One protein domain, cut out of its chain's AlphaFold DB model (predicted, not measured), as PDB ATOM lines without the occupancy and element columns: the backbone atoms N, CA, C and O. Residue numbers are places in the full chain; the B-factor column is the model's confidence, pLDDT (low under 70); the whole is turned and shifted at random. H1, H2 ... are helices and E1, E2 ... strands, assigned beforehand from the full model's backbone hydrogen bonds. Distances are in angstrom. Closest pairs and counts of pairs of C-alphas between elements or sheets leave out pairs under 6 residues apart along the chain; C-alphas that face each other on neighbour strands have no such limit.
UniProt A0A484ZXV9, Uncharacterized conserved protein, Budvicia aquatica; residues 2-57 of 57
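This is residues 2 to 57 of the 57 residues of the protein "Uncharacterized conserved protein" of Budvicia aquatica (UniProt A0A484ZXV9). With little regular structure, a small antiparallel sheet, E2 E1 E3, has helix H1 off it and a tail sticking out at residues 40 to 46 and 48 to 57. The printed part has 56 residues, 20 in named elements, mostly strand, in order E1 E2 E3 H1. It is loose, radius of gyration of the C-alphas 12.9 A, spanning 36 by 28 by 21 A.

E1, residues 3 to 7, is 12.6 A long from C-alpha 3 (355.906, 319.788, 312.841). E2 is residues 12 to 16, 13.1 A; E3 is residues 26 to 31, 14.0 A. H1, residues 36 to 39, ends at C-alpha 39 (365.885, 312.205, 307.379).

E1 and E2, a hairpin, are antiparallel; N 5 and O 14 are within hydrogen-bond range, 2.8 A. E1 and E3 are antiparallel; N 6 and O 27 are within range, 2.8 A. H1 is too short for an O i to N i+4 pair.

The printed part has no cut; pLDDT is under 70 in residues 18 to 23 and 54 to 57.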
ATOM      1  N   LYS A   2     354.728 315.723 313.464       74.75
ATOM      2  CA  LYS A   2     355.844 315.986 312.537       74.75
ATOM      3  C   LYS A   2     355.803 317.455 312.118       74.75
ATOM      4  O   LYS A   2     355.375 317.771 311.015       74.75
ATOM      5  N   ASP A   3     356.116 318.351 313.044       84.44
ATOM      6  CA  ASP A   3     355.906 319.788 312.841       84.44
ATOM      7  C   ASP A   3     357.179 320.471 312.333       84.44
ATOM      8  O   ASP A   3     358.282 320.148 312.779       84.44
ATOM      9  N   ILE A   4     357.016 321.450 311.441       86.69
ATOM     10  CA  ILE A   4     358.079 322.377 311.037       86.69
ATOM     11  C   ILE A   4     357.848 323.700 311.763       86.69
ATOM     12  O   ILE A   4     356.724 324.210 311.816       86.69
ATOM     13  N   ALA A   5     358.914 324.274 312.307       86.50
ATOM     14  CA  ALA A   5     358.887 325.548 312.999       86.50
ATOM     15  C   ALA A   5     360.055 326.446 312.593       86.50
ATOM     16  O   ALA A   5     361.120 325.994 312.175       86.50
ATOM     17  N   TYR A   6     359.847 327.740 312.783       84.75
ATOM     18  CA  TYR A   6     360.872 328.760 312.685       84.75
ATOM     19  C   TYR A   6     361.321 329.180 314.083       84.75
ATOM     20  O   TYR A   6     360.488 329.488 314.940       84.75
ATOM     21  N   TYR A   7     362.633 329.217 314.308       81.75
ATOM     22  CA  TYR A   7     363.221 329.740 315.533       81.75
ATOM     23  C   TYR A   7     363.678 331.186 315.325       81.75
ATOM     24  O   TYR A   7     364.762 331.454 314.797       81.75
ATOM     25  N   ALA A   8     362.842 332.122 315.775       78.56
ATOM     26  CA  ALA A   8     363.028 333.554 315.563       78.56
ATOM     27  C   ALA A   8     364.358 334.134 316.084       78.56
ATOM     28  O   ALA A   8     364.905 335.000 315.406       78.56
ATOM     29  N   PRO A   9     364.936 333.678 317.215       79.88
ATOM     30  CA  PRO A   9     366.174 334.267 317.726       79.88
ATOM     31  C   PRO A   9     367.401 334.117 316.818       79.88
ATOM     32  O   PRO A   9     368.299 334.951 316.902       79.88
ATOM     33  N   TRP A  10     367.461 333.087 315.963       79.75
ATOM     34  CA  TRP A  10     368.622 332.831 315.088       79.75
ATOM     35  C   TRP A  10     368.281 332.675 313.609       79.75
ATOM     36  O   TRP A  10     369.182 332.540 312.791       79.75
ATOM     37  N   GLY A  11     366.998 332.681 313.251       81.25
ATOM     38  CA  GLY A  11     366.581 332.480 311.869       81.25
ATOM     39  C   GLY A  11     366.684 331.037 311.377       81.25
ATOM     40  O   GLY A  11     366.642 330.804 310.174       81.25
ATOM     41  N   ASN A  12     366.800 330.068 312.289       85.19
ATOM     42  CA  ASN A  12     366.931 328.655 311.939       85.19
ATOM     43  C   ASN A  12     365.561 327.998 311.730       85.19
ATOM     44  O   ASN A  12     364.592 328.311 312.428       85.19
ATOM     45  N   MET A  13     365.506 327.027 310.819       83.75
ATOM     46  CA  MET A  13     364.366 326.124 310.681       83.75
ATOM     47  C   MET A  13     364.556 324.890 311.568       83.75
ATOM     48  O   MET A  13     365.660 324.359 311.690       83.75
ATOM     49  N   VAL A  14     363.471 324.445 312.195       85.44
ATOM     50  CA  VAL A  14     363.448 323.319 313.129       85.44
ATOM     51  C   VAL A  14     362.379 322.328 312.689       85.44
ATOM     52  O   VAL A  14     361.268 322.727 312.346       85.44
ATOM     53  N   ILE A  15     362.701 321.035 312.731       85.06
ATOM     54  CA  ILE A  15     361.752 319.953 312.465       85.06
ATOM     55  C   ILE A  15     361.635 319.080 313.715       85.06
ATOM     56  O   ILE A  15     362.632 318.565 314.222       85.06
ATOM     57  N   TYR A  16     360.412 318.888 314.198       78.44
ATOM     58  CA  TYR A  16     360.119 318.053 315.357       78.44
ATOM     59  C   TYR A  16     359.728 316.640 314.927       78.44
ATOM     60  O   TYR A  16     358.778 316.458 314.169       78.44
ATOM     61  N   ARG A  17     360.432 315.625 315.448       72.12
ATOM     62  CA  ARG A  17     360.070 314.201 315.266       72.12
ATOM     63  C   ARG A  17     359.116 313.669 316.336       72.12
ATOM     64  O   ARG A  17     358.455 312.658 316.119       72.12
ATOM     65  N   GLN A  18     359.044 314.331 317.489       68.25
ATOM     66  CA  GLN A  18     358.220 313.940 318.633       68.25
ATOM     67  C   GLN A  18     357.608 315.175 319.300       68.25
ATOM     68  O   GLN A  18     357.931 316.308 318.942       68.25
ATOM     69  N   ASN A  19     356.703 314.956 320.255       61.94
ATOM     70  CA  ASN A  19     356.098 316.038 321.024       61.94
ATOM     71  C   ASN A  19     357.185 316.680 321.899       61.94
ATOM     72  O   ASN A  19     357.682 316.048 322.827       61.94
ATOM     73  N   PHE A  20     357.563 317.913 321.581       63.69
ATOM     74  CA  PHE A  20     358.465 318.721 322.393       63.69
ATOM     75  C   PHE A  20     357.685 319.899 322.976       63.69
ATOM     76  O   PHE A  20     356.736 320.385 322.355       63.69
ATOM     77  N   GLU A  21     358.064 320.355 324.168       65.75
ATOM     78  CA  GLU A  21     357.452 321.540 324.764       65.75
ATOM     79  C   GLU A  21     357.844 322.786 323.963       65.75
ATOM     80  O   GLU A  21     359.024 323.099 323.789       65.75
ATOM     81  N   TYR A  22     356.846 323.501 323.446       64.31
ATOM     82  CA  TYR A  22     357.055 324.739 322.703       64.31
ATOM     83  C   TYR A  22     357.814 325.759 323.569       64.31
ATOM     84  O   TYR A  22     357.298 326.268 324.562       64.31
ATOM     85  N   SER A  23     359.050 326.073 323.178       68.12
ATOM     86  CA  SER A  23     359.854 327.143 323.777       68.12
ATOM     87  C   SER A  23     359.459 328.523 323.234       68.12
ATOM     88  O   SER A  23     358.982 328.665 322.104       68.12
ATOM     89  N   ARG A  24     359.704 329.571 324.030       70.56
ATOM     90  CA  ARG A  24     359.511 330.968 323.615       70.56
ATOM     91  C   ARG A  24     360.401 331.282 322.405       70.56
ATOM     92  O   ARG A  24     361.614 331.123 322.474       70.56
ATOM     93  N   GLY A  25     359.788 331.756 321.319       76.12
ATOM     94  CA  GLY A  25     360.476 332.112 320.069       76.12
ATOM     95  C   GLY A  25     360.328 331.094 318.935       76.12
ATOM     96  O   GLY A  25     360.857 331.330 317.849       76.12
ATOM     97  N   LEU A  26     359.605 329.994 319.161       77.69
ATOM     98  CA  LEU A  26     359.248 329.034 318.120       77.69
ATOM     99  C   LEU A  26     357.886 329.367 317.522       77.69
ATOM    100  O   LEU A  26     356.879 329.427 318.228       77.69
ATOM    101  N   VAL A  27     357.862 329.539 316.206       84.94
ATOM    102  CA  VAL A  27     356.642 329.769 315.433       84.94
ATOM    103  C   VAL A  27     356.392 328.536 314.575       84.94
ATOM    104  O   VAL A  27     357.208 328.214 313.713       84.94
ATOM    105  N   LYS A  28     355.284 327.824 314.814       85.06
ATOM    106  CA  LYS A  28     354.885 326.684 313.976       85.06
ATOM    107  C   LYS A  28     354.568 327.183 312.565       85.06
ATOM    108  O   LYS A  28     353.726 328.061 312.407       85.06
ATOM    109  N   LEU A  29     355.229 326.606 311.565       87.81
ATOM    110  CA  LEU A  29     355.007 326.910 310.150       87.81
ATOM    111  C   LEU A  29     354.040 325.921 309.496       87.81
ATOM    112  O   LEU A  29     353.301 326.296 308.593       87.81
ATOM    113  N   GLY A  30     354.023 324.667 309.954       87.88
ATOM    114  CA  GLY A  30     353.178 323.628 309.373       87.88
ATOM    115  C   GLY A  30     353.526 322.234 309.885       87.88
ATOM    116  O   GLY A  30     354.140 322.085 310.946       87.88
ATOM    117  N   SER A  31     353.130 321.222 309.120       87.75
ATOM    118  CA  SER A  31     353.415 319.809 309.372       87.75
ATOM    119  C   SER A  31     353.933 319.113 308.119       87.75
ATOM    120  O   SER A  31     353.686 319.561 307.006       87.75
ATOM    121  N   ILE A  32     354.651 318.013 308.318       86.88
ATOM    122  CA  ILE A  32     355.129 317.124 307.261       86.88
ATOM    123  C   ILE A  32     354.137 315.979 307.109       86.88
ATOM    124  O   ILE A  32     353.934 315.200 308.049       86.88
ATOM    125  N   ASP A  33     353.579 315.847 305.911       87.12
ATOM    126  CA  ASP A  33     352.586 314.821 305.603       87.12
ATOM    127  C   ASP A  33     353.242 313.444 305.371       87.12
ATOM    128  O   ASP A  33     352.784 312.431 305.907       87.12
ATOM    129  N   TYR A  34     354.373 313.392 304.655       85.69
ATOM    130  CA  TYR A  34     355.084 312.156 304.284       85.69
ATOM    131  C   TYR A  34     356.614 312.348 304.177       85.69
ATOM    132  O   TYR A  34     357.102 313.472 304.176       85.69
ATOM    133  N   GLY A  35     357.382 311.247 304.121       85.38
ATOM    134  CA  GLY A  35     358.832 311.276 303.839       85.38
ATOM    135  C   GLY A  35     359.749 311.696 304.999       85.38
ATOM    136  O   GLY A  35     360.855 312.178 304.780       85.38
ATOM    137  N   MET A  36     359.315 311.553 306.252       85.44
ATOM    138  CA  MET A  36     360.153 311.932 307.406       85.44
ATOM    139  C   MET A  36     361.323 310.960 307.644       85.44
ATOM    140  O   MET A  36     362.358 311.343 308.185       85.44
ATOM    141  N   ASP A  37     361.143 309.712 307.227       86.56
ATOM    142  CA  ASP A  37     362.100 308.607 307.283       86.56
ATOM    143  C   ASP A  37     363.356 308.863 306.440       86.56
ATOM    144  O   ASP A  37     364.442 308.415 306.793       86.56
ATOM    145  N   ILE A  38     363.253 309.678 305.387       85.19
ATOM    146  CA  ILE A  38     364.400 310.065 304.551       85.19
ATOM    147  C   ILE A  38     365.437 310.859 305.366       85.19
ATOM    148  O   ILE A  38     366.612 310.915 305.018       85.19
ATOM    149  N   LEU A  39     365.009 311.474 306.473       84.75
ATOM    150  CA  LEU A  39     365.885 312.205 307.379       84.75
ATOM    151  C   LEU A  39     366.503 311.300 308.463       84.75
ATOM    152  O   LEU A  39     367.276 311.803 309.280       84.75
ATOM    153  N   ASP A  40     366.202 309.997 308.520       86.88
ATOM    154  CA  ASP A  40     366.821 309.024 309.444       86.88
ATOM    155  C   ASP A  40     368.266 308.668 309.018       86.88
ATOM    156  O   ASP A  40     368.662 307.509 308.924       86.88
ATOM    157  N   ILE A  41     369.074 309.700 308.763       87.12
ATOM    158  CA  ILE A  41     370.479 309.623 308.369       87.12
ATOM    159  C   ILE A  41     371.312 310.286 309.466       87.12
ATOM    160  O   ILE A  41     370.968 311.349 309.983       87.12
ATOM    161  N   SER A  42     372.426 309.654 309.822       89.25
ATOM    162  CA  SER A  42     373.379 310.213 310.778       89.25
ATOM    163  C   SER A  42     374.331 311.198 310.104       89.25
ATOM    164  O   SER A  42     374.872 310.919 309.036       89.25
ATOM    165  N   GLY A  43     374.616 312.302 310.792       89.94
ATOM    166  CA  GLY A  43     375.571 313.315 310.345       89.94
ATOM    167  C   GLY A  43     374.936 314.453 309.538       89.94
ATOM    168  O   GLY A  43     373.717 314.503 309.377       89.94
ATOM    169  N   PRO A  44     375.751 315.419 309.078       89.62
ATOM    170  CA  PRO A  44     375.265 316.533 308.275       89.62
ATOM    171  C   PRO A  44     374.730 316.039 306.932       89.62
ATOM    172  O   PRO A  44     375.413 315.304 306.221       89.62
ATOM    173  N   ILE A  45     373.535 316.495 306.568       88.38
ATOM    174  CA  ILE A  45     372.943 316.262 305.251       88.38
ATOM    175  C   ILE A  45     372.679 317.600 304.572       88.38
ATOM    176  O   ILE A  45     372.297 318.578 305.218       88.38
ATOM    177  N   GLN A  46     372.890 317.647 303.261       88.94
ATOM    178  CA  GLN A  46     372.462 318.781 302.458       88.94
ATOM    179  C   GLN A  46     370.969 318.632 302.159       88.94
ATOM    180  O   GLN A  46     370.528 317.572 301.722       88.94
ATOM    181  N   VAL A  47     370.204 319.698 302.390       85.25
ATOM    182  CA  VAL A  47     368.756 319.738 302.156       85.25
ATOM    183  C   VAL A  47     368.444 320.903 301.227       85.25
ATOM    184  O   VAL A  47     369.006 321.987 301.383       85.25
ATOM    185  N   ILE A  48     367.545 320.675 300.273       88.31
ATOM    186  CA  ILE A  48     366.971 321.712 299.415       88.31
ATOM    187  C   ILE A  48     365.509 321.866 299.826       88.31
ATOM    188  O   ILE A  48     364.797 320.876 299.968       88.31
ATOM    189  N   ILE A  49     365.092 323.108 300.061       86.44
ATOM    190  CA  ILE A  49     363.702 323.457 300.348       86.44
ATOM    191  C   ILE A  49     363.227 324.309 299.184       86.44
ATOM    192  O   ILE A  49     363.809 325.357 298.906       86.44
ATOM    193  N   GLU A  50     362.172 323.856 298.526       88.19
ATOM    194  CA  GLU A  50     361.556 324.540 297.397       88.19
ATOM    195  C   GLU A  50     360.053 324.676 297.627       88.19
ATOM    196  O   GLU A  50     359.432 323.858 298.312       88.19
ATOM    197  N   ALA A  51     359.476 325.751 297.098       87.44
ATOM    198  CA  ALA A  51     358.031 325.857 297.011       87.44
ATOM    199  C   ALA A  51     357.552 324.898 295.918       87.44
ATOM    200  O   ALA A  51     358.158 324.832 294.852       87.44
ATOM    201  N   VAL A  52     356.483 324.154 296.189       86.25
ATOM    202  CA  VAL A  52     355.857 323.308 295.171       86.25
ATOM    203  C   VAL A  52     354.989 324.171 294.258       86.25
ATOM    204  O   VAL A  52     354.140 324.928 294.737       86.25
ATOM    205  N   ASP A  53     355.193 324.048 292.950       79.38
ATOM    206  CA  ASP A  53     354.337 324.660 291.934       79.38
ATOM    207  C   ASP A  53     353.052 323.819 291.807       79.38
ATOM    208  O   ASP A  53     352.972 322.913 290.987       79.38
ATOM    209  N   GLU A  54     352.073 324.096 292.679       68.62
ATOM    210  CA  GLU A  54     350.781 323.395 292.826       68.62
ATOM    211  C   GLU A  54     350.851 321.904 293.236       68.62
ATOM    212  O   GLU A  54     351.682 321.111 292.799       68.62
ATOM    213  N   GLN A  55     349.940 321.496 294.127       58.34
ATOM    214  CA  GLN A  55     349.815 320.096 294.539       58.34
ATOM    215  C   GLN A  55     349.169 319.284 293.398       58.34
ATOM    216  O   GLN A  55     348.104 319.689 292.923       58.34
ATOM    217  N   PRO A  56     349.737 318.139 292.970       58.28
ATOM    218  CA  PRO A  56     349.011 317.212 292.108       58.28
ATOM    219  C   PRO A  56     347.731 316.768 292.832       58.28
ATOM    220  O   PRO A  56     347.803 316.374 293.997       58.28
ATOM    221  N   GLN A  57     346.587 316.891 292.152       51.34
ATOM    222  CA  GLN A  57     345.261 316.454 292.622       51.34
ATOM    223  C   GLN A  57     345.217 314.955 292.931       51.34
ATOM    224  O   GLN A  57     345.806 314.179 292.140       51.34
TER     225      GLN A  57